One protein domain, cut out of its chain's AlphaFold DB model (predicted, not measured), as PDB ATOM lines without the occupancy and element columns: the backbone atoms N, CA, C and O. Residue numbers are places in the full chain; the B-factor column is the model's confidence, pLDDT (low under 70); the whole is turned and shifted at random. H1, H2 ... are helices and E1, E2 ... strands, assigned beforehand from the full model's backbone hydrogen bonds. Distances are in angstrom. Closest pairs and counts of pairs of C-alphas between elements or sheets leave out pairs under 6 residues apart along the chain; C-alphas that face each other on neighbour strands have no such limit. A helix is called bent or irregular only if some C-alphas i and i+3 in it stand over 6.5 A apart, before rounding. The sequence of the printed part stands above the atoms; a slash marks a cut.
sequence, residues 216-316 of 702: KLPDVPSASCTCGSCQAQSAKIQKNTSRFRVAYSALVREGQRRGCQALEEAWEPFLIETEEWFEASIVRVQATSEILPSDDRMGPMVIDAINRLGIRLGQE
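What this domain is: This is residues 216 to 316 of the 702 residues of an uncharacterized protein of Sistotremastrum niveocremeum HHB9708 (UniProt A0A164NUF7). Two helices, H2 and H3, make a V that is closed at the end of H2 and the start of H3, and H4 sits across its opening, with H1 packed alongside H2. Beyond the far end of the long H3, residues 283 to 290 stick out as a free loop that includes the short strand E1, and the chain then folds back to H4. The printed part has 101 residues, with four named helices and one named strand in the order H1, H2, H3, E1, H4, and its class is mostly helix. It is compact by its radius of gyration of the C-alphas, 14.7 A, yet elongated, with spans of 46 by 25 by 19 A.

Where its parts are: Residues 216 to 229 hold no named element. H1 is residues 230 to 237, 10.8 A long, and begins at C-alpha 230 (126.251, 130.377, 87.070). H2 is residues 241 to 256, 21.5 A long; it has a kink of 58 degrees near residue 248 and is irregular, with C-alphas 242 and 245 8.1 A apart. H3, residues 262 to 282, is the longest helix at 30.7 A and ends at C-alpha 282 (109.721, 152.390, 68.763). It has a kink of 29 degrees near residue 269 and is irregular, with C-alphas 266 and 269 7.1 A apart. E1 is residues 285 to 287, 6.6 A long, and pairs with no named strand. H4 is residues 298 to 309, 16.5 A long, and ends at C-alpha 309 (111.143, 136.682, 64.726).

How they stand to each other: H1 and H2 form a helical hairpin and touch at a shallow tilt of 21 degrees, opposite ways; their closest C-alphas, of Ile 237 and Phe 244, are 6.5 A apart. H1 and H3 only just touch, with 3 pairs of C-alphas within 8 A, the closest being Cys 230 and Leu 263 at 6.2 A. H2 and H3 form a second helical hairpin at a steep tilt of 45 degrees; H2 touches H3 with residues 251 to 255 alone, and the closest C-alphas, of Val 252 and Glu 264, are 6.0 A apart. H4 touches H2 at a shallow tilt of 27 degrees, opposite ways, with the C-alphas of Arg 245 and Pro 300 closest at 4.6 A. H4 touches H3 with residues 298 to 303 alone, only just about perpendicular at 71 degrees; the closest C-alphas, of Leu 271 and Gly 299, are 4.7 A apart. H1 and H4 are apart, and H3 and E1 meet only through their link. Every O i to N i+4 pair is within hydrogen-bond range in H1 and H4; in H2 it is 8 of 12 and in H3 15 of 17.

The domain as a whole: The C-alphas farthest apart, of Gly 228 and Thr 288, are 47.3 A apart. Without the residues that stand free, the body spans 38 by 24 by 19 A. The printed part has no cut. The links H1 to H2, H2 to H3 and H3 to E1 are tight, and the link E1 to H4, 10 residues, is short. The mean pLDDT of the printed part is 82.7, and residues 239 to 243 and 288 to 296 are under 70.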
ATOM      1  N   LYS A 216     122.724 136.022  70.999       84.25
ATOM      2  CA  LYS A 216     123.189 135.158  72.092       84.25
ATOM      3  C   LYS A 216     123.388 135.962  73.371       84.25
ATOM      4  O   LYS A 216     123.988 137.028  73.330       84.25
ATOM      5  N   LEU A 217     122.976 135.390  74.500       86.31
ATOM      6  CA  LEU A 217     123.324 135.912  75.821       86.31
ATOM      7  C   LEU A 217     124.840 135.797  76.064       86.31
ATOM      8  O   LEU A 217     125.394 134.732  75.752       86.31
ATOM      9  N   PRO A 218     125.491 136.820  76.650       89.06
ATOM     10  CA  PRO A 218     126.901 136.764  77.028       89.06
ATOM     11  C   PRO A 218     127.251 135.563  77.918       89.06
ATOM     12  O   PRO A 218     126.461 135.131  78.763       89.06
ATOM     13  N   ASP A 219     128.466 135.043  77.738       87.75
ATOM     14  CA  ASP A 219     129.014 133.969  78.567       87.75
ATOM     15  C   ASP A 219     129.436 134.499  79.944       87.75
ATOM     16  O   ASP A 219     130.170 135.482  80.049       87.75
ATOM     17  N   VAL A 220     129.025 133.810  81.012       87.69
ATOM     18  CA  VAL A 220     129.395 134.171  82.389       87.69
ATOM     19  C   VAL A 220     130.885 133.880  82.638       87.69
ATOM     20  O   VAL A 220     131.287 132.708  82.577       87.69
ATOM     21  N   PRO A 221     131.717 134.882  82.988       85.25
ATOM     22  CA  PRO A 221     133.126 134.660  83.295       85.25
ATOM     23  C   PRO A 221     133.316 133.723  84.493       85.25
ATOM     24  O   PRO A 221     132.688 133.886  85.539       85.25
ATOM     25  N   SER A 222     134.256 132.776  84.396       82.44
ATOM     26  CA  SER A 222     134.558 131.854  85.508       82.44
ATOM     27  C   SER A 222     135.014 132.584  86.779       82.44
ATOM     28  O   SER A 222     134.891 132.044  87.872       82.44
ATOM     29  N   ALA A 223     135.551 133.801  86.630       84.81
ATOM     30  CA  ALA A 223     136.125 134.601  87.708       84.81
ATOM     31  C   ALA A 223     135.097 135.395  88.541       84.81
ATOM     32  O   ALA A 223     135.392 135.688  89.695       84.81
ATOM     33  N   SER A 224     133.913 135.726  88.006       86.50
ATOM     34  CA  SER A 224     132.847 136.387  88.787       86.50
ATOM     35  C   SER A 224     131.954 135.385  89.532       86.50
ATOM     36  O   SER A 224     131.334 135.717  90.541       86.50
ATOM     37  N   CYS A 225     131.896 134.130  89.075       90.44
ATOM     38  CA  CYS A 225     131.003 133.097  89.604       90.44
ATOM     39  C   CYS A 225     131.440 132.534  90.981       90.44
ATOM     40  O   CYS A 225     131.981 131.431  91.074       90.44
ATOM     41  N   THR A 226     131.110 133.230  92.074       89.44
ATOM     42  CA  THR A 226     131.399 132.787  93.456       89.44
ATOM     43  C   THR A 226     130.649 131.513  93.875       89.44
ATOM     44  O   THR A 226     131.187 130.710  94.633       89.44
ATOM     45  N   CYS A 227     129.432 131.273  93.368       87.00
ATOM     46  CA  CYS A 227     128.596 130.124  93.763       87.00
ATOM     47  C   CYS A 227     128.768 128.861  92.890       87.00
ATOM     48  O   CYS A 227     127.927 127.960  92.936       87.00
ATOM     49  N   GLY A 228     129.798 128.810  92.035       84.19
ATOM     50  CA  GLY A 228     130.169 127.638  91.220       84.19
ATOM     51  C   GLY A 228     129.141 127.127  90.193       84.19
ATOM     52  O   GLY A 228     129.388 126.109  89.554       84.19
ATOM     53  N   SER A 229     127.990 127.789  90.023       84.50
ATOM     54  CA  SER A 229     126.851 127.256  89.247       84.50
ATOM     55  C   SER A 229     126.347 128.154  88.115       84.50
ATOM     56  O   SER A 229     125.578 127.689  87.273       84.50
ATOM     57  N   CYS A 230     126.771 129.418  88.047       85.75
ATOM     58  CA  CYS A 230     126.251 130.377  87.070       85.75
ATOM     59  C   CYS A 230     126.529 129.948  85.622       85.75
ATOM     60  O   CYS A 230     125.639 130.038  84.784       85.75
ATOM     61  N   GLN A 231     127.704 129.377  85.341       85.00
ATOM     62  CA  GLN A 231     128.019 128.837  84.013       85.00
ATOM     63  C   GLN A 231     127.104 127.669  83.617       85.00
ATOM     64  O   GLN A 231     126.648 127.609  82.477       85.00
ATOM     65  N   ALA A 232     126.757 126.787  84.561       80.56
ATOM     66  CA  ALA A 232     125.818 125.697  84.307       80.56
ATOM     67  C   ALA A 232     124.395 126.214  84.032       80.56
ATOM     68  O   ALA A 232     123.720 125.671  83.163       80.56
ATOM     69  N   GLN A 233     123.948 127.276  84.715       81.25
ATOM     70  CA  GLN A 233     122.649 127.900  84.429       81.25
ATOM     71  C   GLN A 233     122.659 128.661  83.090       81.25
ATOM     72  O   GLN A 233     121.733 128.502  82.299       81.25
ATOM     73  N   SER A 234     123.730 129.396  82.771       84.12
ATOM     74  CA  SER A 234     123.895 130.067  81.471       84.12
ATOM     75  C   SER A 234     123.849 129.070  80.308       84.12
ATOM     76  O   SER A 234     123.102 129.262  79.351       84.12
ATOM     77  N   ALA A 235     124.549 127.939  80.438       78.44
ATOM     78  CA  ALA A 235     124.545 126.864  79.447       78.44
ATOM     79  C   ALA A 235     123.186 126.144  79.298       78.44
ATOM     80  O   ALA A 235     122.953 125.505  78.271       78.44
ATOM     81  N   LYS A 236     122.273 126.237  80.280       75.56
ATOM     82  CA  LYS A 236     120.876 125.779  80.127       75.56
ATOM     83  C   LYS A 236     120.060 126.776  79.306       75.56
ATOM     84  O   LYS A 236     119.418 126.369  78.341       75.56
ATOM     85  N   ILE A 237     120.129 128.073  79.627       75.81
ATOM     86  CA  ILE A 237     119.378 129.105  78.887       75.81
ATOM     87  C   ILE A 237     119.865 129.217  77.440       75.81
ATOM     88  O   ILE A 237     119.047 129.276  76.534       75.81
ATOM     89  N   GLN A 238     121.175 129.170  77.182       74.25
ATOM     90  CA  GLN A 238     121.711 129.251  75.814       74.25
ATOM     91  C   GLN A 238     121.227 128.112  74.886       74.25
ATOM     92  O   GLN A 238     121.274 128.274  73.667       74.25
ATOM     93  N   LYS A 239     120.730 126.986  75.430       68.44
ATOM     94  CA  LYS A 239     120.059 125.920  74.656       68.44
ATOM     95  C   LYS A 239     118.581 126.203  74.370       68.44
ATOM     96  O   LYS A 239     118.072 125.763  73.346       68.44
ATOM     97  N   ASN A 240     117.903 126.923  75.262       65.62
ATOM     98  CA  ASN A 240     116.496 127.295  75.140       65.62
ATOM     99  C   ASN A 240     116.310 128.775  75.499       65.62
ATOM    100  O   ASN A 240     115.763 129.122  76.549       65.62
ATOM    101  N   THR A 241     116.768 129.656  74.610       61.53
ATOM    102  CA  THR A 241     116.596 131.100  74.799       61.53
ATOM    103  C   THR A 241     115.132 131.508  74.746       61.53
ATOM    104  O   THR A 241     114.786 132.503  75.352       61.53
ATOM    105  N   SER A 242     114.246 130.721  74.119       56.56
ATOM    106  CA  SER A 242     112.818 131.042  73.938       56.56
ATOM    107  C   SER A 242     111.994 131.181  75.231       56.56
ATOM    108  O   SER A 242     110.805 131.510  75.157       56.56
ATOM    109  N   ARG A 243     112.595 130.883  76.391       64.12
ATOM    110  CA  ARG A 243     112.004 130.978  77.733       64.12
ATOM    111  C   ARG A 243     112.818 131.911  78.663       64.12
ATOM    112  O   ARG A 243     112.647 131.827  79.881       64.12
ATOM    113  N   PHE A 244     113.713 132.766  78.144       76.06
ATOM    114  CA  PHE A 244     114.619 133.571  78.976       76.06
ATOM    115  C   PHE A 244     113.879 134.601  79.837       76.06
ATOM    116  O   PHE A 244     114.219 134.713  81.018       76.06
ATOM    117  N   ARG A 245     112.801 135.237  79.338       75.81
ATOM    118  CA  ARG A 245     111.934 136.124  80.149       75.81
ATOM    119  C   ARG A 245     111.483 135.461  81.454       75.81
ATOM    120  O   ARG A 245     111.551 136.066  82.517       75.81
ATOM    121  N   VAL A 246     111.048 134.204  81.375       70.19
ATOM    122  CA  VAL A 246     110.512 133.445  82.520       70.19
ATOM    123  C   VAL A 246     111.626 132.992  83.475       70.19
ATOM    124  O   VAL A 246     111.398 132.845  84.673       70.19
ATOM    125  N   ALA A 247     112.839 132.768  82.961       76.00
ATOM    126  CA  ALA A 247     113.965 132.248  83.737       76.00
ATOM    127  C   ALA A 247     114.805 133.339  84.433       76.00
ATOM    128  O   ALA A 247     115.285 133.107  85.545       76.00
ATOM    129  N   TYR A 248     114.982 134.508  83.803       85.38
ATOM    130  CA  TYR A 248     115.879 135.587  84.245       85.38
ATOM    131  C   TYR A 248     115.652 135.973  85.717       85.38
ATOM    132  O   TYR A 248     116.535 135.772  86.556       85.38
ATOM    133  N   SER A 249     114.438 136.418  86.063       81.50
ATOM    134  CA  SER A 249     114.115 136.924  87.405       81.50
ATOM    135  C   SER A 249     114.266 135.863  88.500       81.50
ATOM    136  O   SER A 249     114.612 136.188  89.635       81.50
ATOM    137  N   ALA A 250     114.042 134.584  88.184       82.19
ATOM    138  CA  ALA A 250     114.244 133.488  89.127       82.19
ATOM    139  C   ALA A 250     115.739 133.193  89.344       82.19
ATOM    140  O   ALA A 250     116.182 133.037  90.484       82.19
ATOM    141  N   LEU A 251     116.525 133.152  88.264       85.50
ATOM    142  CA  LEU A 251     117.942 132.784  88.294       85.50
ATOM    143  C   LEU A 251     118.843 133.889  88.856       85.50
ATOM    144  O   LEU A 251     119.791 133.568  89.573       85.50
ATOM    145  N   VAL A 252     118.525 135.166  88.619       86.75
ATOM    146  CA  VAL A 252     119.208 136.302  89.266       86.75
ATOM    147  C   VAL A 252     118.970 136.268  90.779       86.75
ATOM    148  O   VAL A 252     119.933 136.212  91.545       86.75
ATOM    149  N   ARG A 253     117.709 136.151  91.231       85.75
ATOM    150  CA  ARG A 253     117.368 136.015  92.665       85.75
ATOM    151  C   ARG A 253     118.006 134.778  93.312       85.75
ATOM    152  O   ARG A 253     118.349 134.808  94.490       85.75
ATOM    153  N   GLU A 254     118.157 133.677  92.574       84.56
ATOM    154  CA  GLU A 254     118.855 132.464  93.031       84.56
ATOM    155  C   GLU A 254     120.381 132.653  93.086       84.56
ATOM    156  O   GLU A 254     121.036 132.117  93.975       84.56
ATOM    157  N   GLY A 255     120.982 133.434  92.184       85.56
ATOM    158  CA  GLY A 255     122.375 133.879  92.301       85.56
ATOM    159  C   GLY A 255     122.596 134.725  93.559       85.56
ATOM    160  O   GLY A 255     123.421 134.376  94.406       85.56
ATOM    161  N   GLN A 256     121.788 135.775  93.725       88.06
ATOM    162  CA  GLN A 256     121.840 136.708  94.854       88.06
ATOM    163  C   GLN A 256     121.654 135.998  96.207       88.06
ATOM    164  O   GLN A 256     122.465 136.192  97.113       88.06
ATOM    165  N   ARG A 257     120.674 135.085  96.334       88.62
ATOM    166  CA  ARG A 257     120.475 134.258  97.549       88.62
ATOM    167  C   ARG A 257     121.659 133.343  97.891       88.62
ATOM    168  O   ARG A 257     121.736 132.861  99.017       88.62
ATOM    169  N   ARG A 258     122.587 133.123  96.955       87.81
ATOM    170  CA  ARG A 258     123.831 132.353  97.140       87.81
ATOM    171  C   ARG A 258     125.089 133.235  97.091       87.81
ATOM    172  O   ARG A 258     126.186 132.711  96.917       87.81
ATOM    173  N   GLY A 259     124.943 134.557  97.241       89.50
ATOM    174  CA  GLY A 259     126.059 135.508  97.302       89.50
ATOM    175  C   GLY A 259     126.826 135.675  95.985       89.50
ATOM    176  O   GLY A 259     128.041 135.871  96.010       89.50
ATOM    177  N   CYS A 260     126.147 135.543  94.840       91.69
ATOM    178  CA  CYS A 260     126.765 135.576  93.514       91.69
ATOM    179  C   CYS A 260     125.949 136.408  92.516       91.69
ATOM    180  O   CYS A 260     124.838 136.021  92.153       91.69
ATOM    181  N   GLN A 261     126.524 137.506  92.020       92.00
ATOM    182  CA  GLN A 261     125.885 138.386  91.029       92.00
ATOM    183  C   GLN A 261     126.342 138.116  89.585       92.00
ATOM    184  O   GLN A 261     125.854 138.748  88.662       92.00
ATOM    185  N   ALA A 262     127.188 137.110  89.347       91.25
ATOM    186  CA  ALA A 262     127.809 136.840  88.042       91.25
ATOM    187  C   ALA A 262     126.851 136.648  86.843       91.25
ATOM    188  O   ALA A 262     127.280 136.771  85.701       91.25
ATOM    189  N   LEU A 263     125.579 136.300  87.081       89.38
ATOM    190  CA  LEU A 263     124.539 136.216  86.039       89.38
ATOM    191  C   LEU A 263     123.981 137.605  85.689       89.38
ATOM    192  O   LEU A 263     123.774 137.916  84.524       89.38
ATOM    193  N   GLU A 264     123.770 138.425  86.716       90.81
ATOM    194  CA  GLU A 264     123.314 139.813  86.640       90.81
ATOM    195  C   GLU A 264     124.398 140.664  85.957       90.81
ATOM    196  O   GLU A 264     124.164 141.227  84.894       90.81
ATOM    197  N   GLU A 265     125.635 140.616  86.461       91.62
ATOM    198  CA  GLU A 265     126.805 141.309  85.894       91.62
ATOM    199  C   GLU A 265     127.084 140.965  84.419       91.62
ATOM    200  O   GLU A 265     127.548 141.819  83.666       91.62
ATOM    201  N   ALA A 266     126.835 139.717  84.003       91.50
ATOM    202  CA  ALA A 266     127.114 139.261  82.641       91.50
ATOM    203  C   ALA A 266     125.997 139.599  81.643       91.50
ATOM    204  O   ALA A 266     126.283 139.804  80.465       91.50
ATOM    205  N   TRP A 267     124.733 139.624  82.077       92.25
ATOM    206  CA  TRP A 267     123.592 139.825  81.176       92.25
ATOM    207  C   TRP A 267     123.065 141.255  81.172       92.25
ATOM    208  O   TRP A 267     122.606 141.708  80.127       92.25
ATOM    209  N   GLU A 268     123.146 141.985  82.284       92.12
ATOM    210  CA  GLU A 268     122.490 143.291  82.398       92.12
ATOM    211  C   GLU A 268     122.982 144.343  81.386       92.12
ATOM    212  O   GLU A 268     122.135 145.003  80.788       92.12
ATOM    213  N   PRO A 269     124.291 144.463  81.069       92.94
ATOM    214  CA  PRO A 269     124.750 145.387  80.026       92.94
ATOM    215  C   PRO A 269     124.146 145.093  78.642       92.94
ATOM    216  O   PRO A 269     123.830 146.011  77.893       92.94
ATOM    217  N   PHE A 270     123.938 143.812  78.323       91.81
ATOM    218  CA  PHE A 270     123.332 143.361  77.067       91.81
ATOM    219  C   PHE A 270     121.803 143.542  77.058       91.81
ATOM    220  O   PHE A 270     121.204 143.774  76.006       91.81
ATOM    221  N   LEU A 271     121.158 143.478  78.227       92.19
ATOM    222  CA  LEU A 271     119.742 143.819  78.377       92.19
ATOM    223  C   LEU A 271     119.500 145.321  78.203       92.19
ATOM    224  O   LEU A 271     118.546 145.684  77.523       92.19
ATOM    225  N   ILE A 272     120.388 146.169  78.730       92.69
ATOM    226  CA  ILE A 272     120.364 147.624  78.508       92.69
ATOM    227  C   ILE A 272     120.545 147.940  77.014       92.69
ATOM    228  O   ILE A 272     119.694 148.609  76.441       92.69
ATOM    229  N   GLU A 273     121.563 147.377  76.347       92.81
ATOM    230  CA  GLU A 273     121.760 147.525  74.887       92.81
ATOM    231  C   GLU A 273     120.513 147.098  74.082       92.81
ATOM    232  O   GLU A 273     120.141 147.727  73.087       92.81
ATOM    233  N   THR A 274     119.830 146.041  74.533       92.12
ATOM    234  CA  THR A 274     118.594 145.548  73.909       92.12
ATOM    235  C   THR A 274     117.423 146.515  74.074       92.12
ATOM    236  O   THR A 274     116.649 146.700  73.133       92.12
ATOM    237  N   GLU A 275     117.277 147.122  75.249       91.56
ATOM    238  CA  GLU A 275     116.230 148.103  75.533       91.56
ATOM    239  C   GLU A 275     116.491 149.426  74.808       91.56
ATOM    240  O   GLU A 275     115.590 149.910  74.132       91.56
ATOM    241  N   GLU A 276     117.723 149.945  74.819       92.44
ATOM    242  CA  GLU A 276     118.107 151.159  74.079       92.44
ATOM    243  C   GLU A 276     117.840 151.018  72.566       92.44
ATOM    244  O   GLU A 276     117.273 151.916  71.934       92.44
ATOM    245  N   TRP A 277     118.180 149.866  71.968       93.44
ATOM    246  CA  TRP A 277     117.855 149.568  70.566       93.44
ATOM    247  C   TRP A 277     116.341 149.443  70.320       93.44
ATOM    248  O   TRP A 277     115.843 149.868  69.268       93.44
ATOM    249  N   PHE A 278     115.597 148.862  71.265       91.56
ATOM    250  CA  PHE A 278     114.148 148.717  71.157       91.56
ATOM    251  C   PHE A 278     113.447 150.075  71.245       91.56
ATOM    252  O   PHE A 278     112.664 150.393  70.353       91.56
ATOM    253  N   GLU A 279     113.787 150.901  72.236       89.44
ATOM    254  CA  GLU A 279     113.301 152.274  72.396       89.44
ATOM    255  C   GLU A 279     113.565 153.099  71.135       89.44
ATOM    256  O   GLU A 279     112.624 153.616  70.529       89.44
ATOM    257  N   ALA A 280     114.811 153.123  70.645       89.06
ATOM    258  CA  ALA A 280     115.166 153.796  69.393       89.06
ATOM    259  C   ALA A 280     114.363 153.279  68.179       89.06
ATOM    260  O   ALA A 280     114.055 154.044  67.259       89.06
ATOM    261  N   SER A 281     113.973 152.001  68.179       87.88
ATOM    262  CA  SER A 281     113.116 151.412  67.144       87.88
ATOM    263  C   SER A 281     111.638 151.811  67.280       87.88
ATOM    264  O   SER A 281     110.964 151.941  66.253       87.88
ATOM    265  N   ILE A 282     111.129 152.038  68.499       87.38
ATOM    266  CA  ILE A 282     109.721 152.390  68.763       87.38
ATOM    267  C   ILE A 282     109.438 153.892  68.919       87.38
ATOM    268  O   ILE A 282     108.272 154.257  68.937       87.38
ATOM    269  N   VAL A 283     110.438 154.786  68.909       84.81
ATOM    270  CA  VAL A 283     110.241 156.263  68.897       84.81
ATOM    271  C   VAL A 283     109.277 156.755  67.794       84.81
ATOM    272  O   VAL A 283     108.657 157.808  67.920       84.81
ATOM    273  N   ARG A 284     109.118 155.988  66.707       81.06
ATOM    274  CA  ARG A 284     108.177 156.256  65.598       81.06
ATOM    275  C   ARG A 284     106.770 155.666  65.782       81.06
ATOM    276  O   ARG A 284     105.981 155.657  64.835       81.06
ATOM    277  N   VAL A 285     106.483 155.118  66.958       84.81
ATOM    278  CA  VAL A 285     105.212 154.491  67.318       84.81
ATOM    279  C   VAL A 285     104.505 155.385  68.325       84.81
ATOM    280  O   VAL A 285     104.981 155.593  69.436       84.81
ATOM    281  N   GLN A 286     103.352 155.906  67.928       82.75
ATOM    282  CA  GLN A 286     102.421 156.569  68.831       82.75
ATOM    283  C   GLN A 286     101.512 155.514  69.477       82.75
ATOM    284  O   GLN A 286     101.247 154.465  68.888       82.75
ATOM    285  N   ALA A 287     101.010 155.781  70.678       73.88
ATOM    286  CA  ALA A 287     100.043 154.914  71.338       73.88
ATOM    287  C   ALA A 287      99.075 155.739  72.193       73.88
ATOM    288  O   ALA A 287      99.466 156.769  72.740       73.88
ATOM    289  N   THR A 288      97.824 155.286  72.291       67.38
ATOM    290  CA  THR A 288      96.798 155.876  73.176       67.38
ATOM    291  C   THR A 288      97.014 155.506  74.646       67.38
ATOM    292  O   THR A 288      96.571 156.214  75.543       67.38
ATOM    293  N   SER A 289      97.736 154.412  74.890       67.56
ATOM    294  CA  SER A 289      98.095 153.870  76.202       67.56
ATOM    295  C   SER A 289      99.553 153.389  76.203       67.56
ATOM    296  O   SER A 289     100.298 153.611  75.247       67.56
ATOM    297  N   GLU A 290      99.975 152.672  77.243       69.06
ATOM    298  CA  GLU A 290     101.324 152.108  77.310       69.06
ATOM    299  C   GLU A 290     101.634 151.147  76.147       69.06
ATOM    300  O   GLU A 290     100.826 150.303  75.733       69.06
ATOM    301  N   ILE A 291     102.849 151.262  75.601       68.62
ATOM    302  CA  ILE A 291     103.287 150.455  74.456       68.62
ATOM    303  C   ILE A 291     103.499 148.987  74.861       68.62
ATOM    304  O   ILE A 291     103.350 148.118  74.002       68.62
ATOM    305  N   LEU A 292     103.747 148.676  76.140       69.94
ATOM    306  CA  LEU A 292     103.810 147.314  76.689       69.94
ATOM    307  C   LEU A 292     103.214 147.288  78.115       69.94
ATOM    308  O   LEU A 292     103.630 148.109  78.921       69.94
ATOM    309  N   PRO A 293     102.301 146.354  78.452       56.66
ATOM    310  CA  PRO A 293     101.639 146.299  79.763       56.66
ATOM    311  C   PRO A 293     102.470 145.481  80.771       56.66
ATOM    312  O   PRO A 293     102.144 144.327  81.059       56.66
ATOM    313  N   SER A 294     103.626 145.989  81.208       61.69
ATOM    314  CA  SER A 294     104.592 145.167  81.958       61.69
ATOM    315  C   SER A 294     105.520 145.966  82.880       61.69
ATOM    316  O   SER A 294     106.486 146.556  82.408       61.69
ATOM    317  N   ASP A 295     105.311 145.849  84.198       58.62
ATOM    318  CA  ASP A 295     106.251 146.309  85.242       58.62
ATOM    319  C   ASP A 295     107.584 145.515  85.267       58.62
ATOM    320  O   ASP A 295     108.561 145.928  85.893       58.62
ATOM    321  N   ASP A 296     107.632 144.340  84.624       65.69
ATOM    322  CA  ASP A 296     108.840 143.511  84.504       65.69
ATOM    323  C   ASP A 296     109.895 144.125  83.560       65.69
ATOM    324  O   ASP A 296     109.570 144.753  82.552       65.69
ATOM    325  N   ARG A 297     111.174 143.807  83.818       78.19
ATOM    326  CA  ARG A 297     112.332 144.128  82.959       78.19
ATOM    327  C   ARG A 297     112.051 143.777  81.485       78.19
ATOM    328  O   ARG A 297     111.781 142.615  81.166       78.19
ATOM    329  N   MET A 298     112.158 144.753  80.578       83.12
ATOM    330  CA  MET A 298     111.754 144.592  79.175       83.12
ATOM    331  C   MET A 298     112.767 143.805  78.338       83.12
ATOM    332  O   MET A 298     112.365 143.017  77.483       83.12
ATOM    333  N   GLY A 299     114.068 143.969  78.579       88.25
ATOM    334  CA  GLY A 299     115.135 143.358  77.782       88.25
ATOM    335  C   GLY A 299     114.954 141.847  77.539       88.25
ATOM    336  O   GLY A 299     114.982 141.425  76.381       88.25
ATOM    337  N   PRO A 300     114.671 141.017  78.566       85.44
ATOM    338  CA  PRO A 300     114.363 139.597  78.380       85.44
ATOM    339  C   PRO A 300     113.132 139.323  77.492       85.44
ATOM    340  O   PRO A 300     113.126 138.338  76.757       85.44
ATOM    341  N   MET A 301     112.109 140.191  77.501       81.81
ATOM    342  CA  MET A 301     110.960 140.098  76.582       81.81
ATOM    343  C   MET A 301     111.384 140.344  75.135       81.81
ATOM    344  O   MET A 301     110.998 139.600  74.231       81.81
ATOM    345  N   VAL A 302     112.175 141.400  74.924       87.44
ATOM    346  CA  VAL A 302     112.653 141.802  73.601       87.44
ATOM    347  C   VAL A 302     113.567 140.718  73.032       87.44
ATOM    348  O   VAL A 302     113.322 140.294  71.906       87.44
ATOM    349  N   ILE A 303     114.523 140.190  73.811       87.12
ATOM    350  CA  ILE A 303     115.390 139.060  73.423       87.12
ATOM    351  C   ILE A 303     114.583 137.837  72.975       87.12
ATOM    352  O   ILE A 303     114.891 137.262  71.925       87.12
ATOM    353  N   ASP A 304     113.550 137.446  73.730       80.06
ATOM    354  CA  ASP A 304     112.689 136.311  73.374       80.06
ATOM    355  C   ASP A 304     111.950 136.580  72.050       80.06
ATOM    356  O   ASP A 304     111.905 135.710  71.175       80.06
ATOM    357  N   ALA A 305     111.419 137.792  71.861       82.25
ATOM    358  CA  ALA A 305     110.671 138.171  70.664       82.25
ATOM    359  C   ALA A 305     111.554 138.312  69.407       82.25
ATOM    360  O   ALA A 305     111.212 137.748  68.365       82.25
ATOM    361  N   ILE A 306     112.701 138.999  69.473       85.88
ATOM    362  CA  ILE A 306     113.570 139.202  68.298       85.88
ATOM    363  C   ILE A 306     114.217 137.895  67.832       85.88
ATOM    364  O   ILE A 306     114.281 137.651  66.627       85.88
ATOM    365  N   ASN A 307     114.600 137.004  68.758       80.94
ATOM    366  CA  ASN A 307     115.095 135.672  68.401       80.94
ATOM    367  C   ASN A 307     113.999 134.819  67.738       80.94
ATOM    368  O   ASN A 307     114.271 134.172  66.730       80.94
ATOM    369  N   ARG A 308     112.755 134.858  68.243       77.12
ATOM    370  CA  ARG A 308     111.603 134.168  67.624       77.12
ATOM    371  C   ARG A 308     111.252 134.722  66.236       77.12
ATOM    372  O   ARG A 308     110.815 133.965  65.373       77.12
ATOM    373  N   LEU A 309     111.439 136.023  66.005       79.69
ATOM    374  CA  LEU A 309     111.143 136.682  64.726       79.69
ATOM    375  C   LEU A 309     112.292 136.630  63.703       79.69
ATOM    376  O   LEU A 309     112.041 136.902  62.527       79.69
ATOM    377  N   GLY A 310     113.512 136.276  64.121       82.00
ATOM    378  CA  GLY A 310     114.710 136.265  63.273       82.00
ATOM    379  C   GLY A 310     115.360 137.641  63.068       82.00
ATOM    380  O   GLY A 310     116.084 137.834  62.094       82.00
ATOM    381  N   ILE A 311     115.099 138.596  63.967       86.38
ATOM    382  CA  ILE A 311     115.624 139.970  63.923       86.38
ATOM    383  C   ILE A 311     116.960 140.034  64.678       86.38
ATOM    384  O   ILE A 311     117.071 139.501  65.783       86.38
ATOM    385  N   ARG A 312     117.976 140.695  64.105       89.25
ATOM    386  CA  ARG A 312     119.250 140.953  64.799       89.25
ATOM    387  C   ARG A 312     119.143 142.199  65.680       89.25
ATOM    388  O   ARG A 312     118.631 143.223  65.237       89.25
ATOM    389  N   LEU A 313     119.693 142.131  66.888       89.44
ATOM    390  CA  LEU A 313     119.956 143.300  67.723       89.44
ATOM    391  C   LEU A 313     120.881 144.273  66.966       89.44
ATOM    392  O   LEU A 313     121.759 143.844  66.214       89.44
ATOM    393  N   GLY A 314     120.641 145.577  67.106       86.00
ATOM    394  CA  GLY A 314     121.372 146.618  66.374       86.00
ATOM    395  C   GLY A 314     120.992 146.763  64.892       86.00
ATOM    396  O   GLY A 314     121.525 147.639  64.215       86.00
ATOM    397  N   GLN A 315     120.075 145.946  64.358       89.12
ATOM    398  CA  GLN A 315     119.595 146.078  62.978       89.12
ATOM    399  C   GLN A 315     118.573 147.217  62.852       89.12
ATOM    400  O   GLN A 315     117.660 147.332  63.670       89.12
ATOM    401  N   GLU A 316     118.665 148.010  61.781       88.50
ATOM    402  CA  GLU A 316     117.568 148.887  61.362       88.50
ATOM    403  C   GLU A 316     116.438 148.028  60.766       88.50
ATOM    404  O   GLU A 316     116.593 147.405  59.713       88.50
TER     405      GLU A 316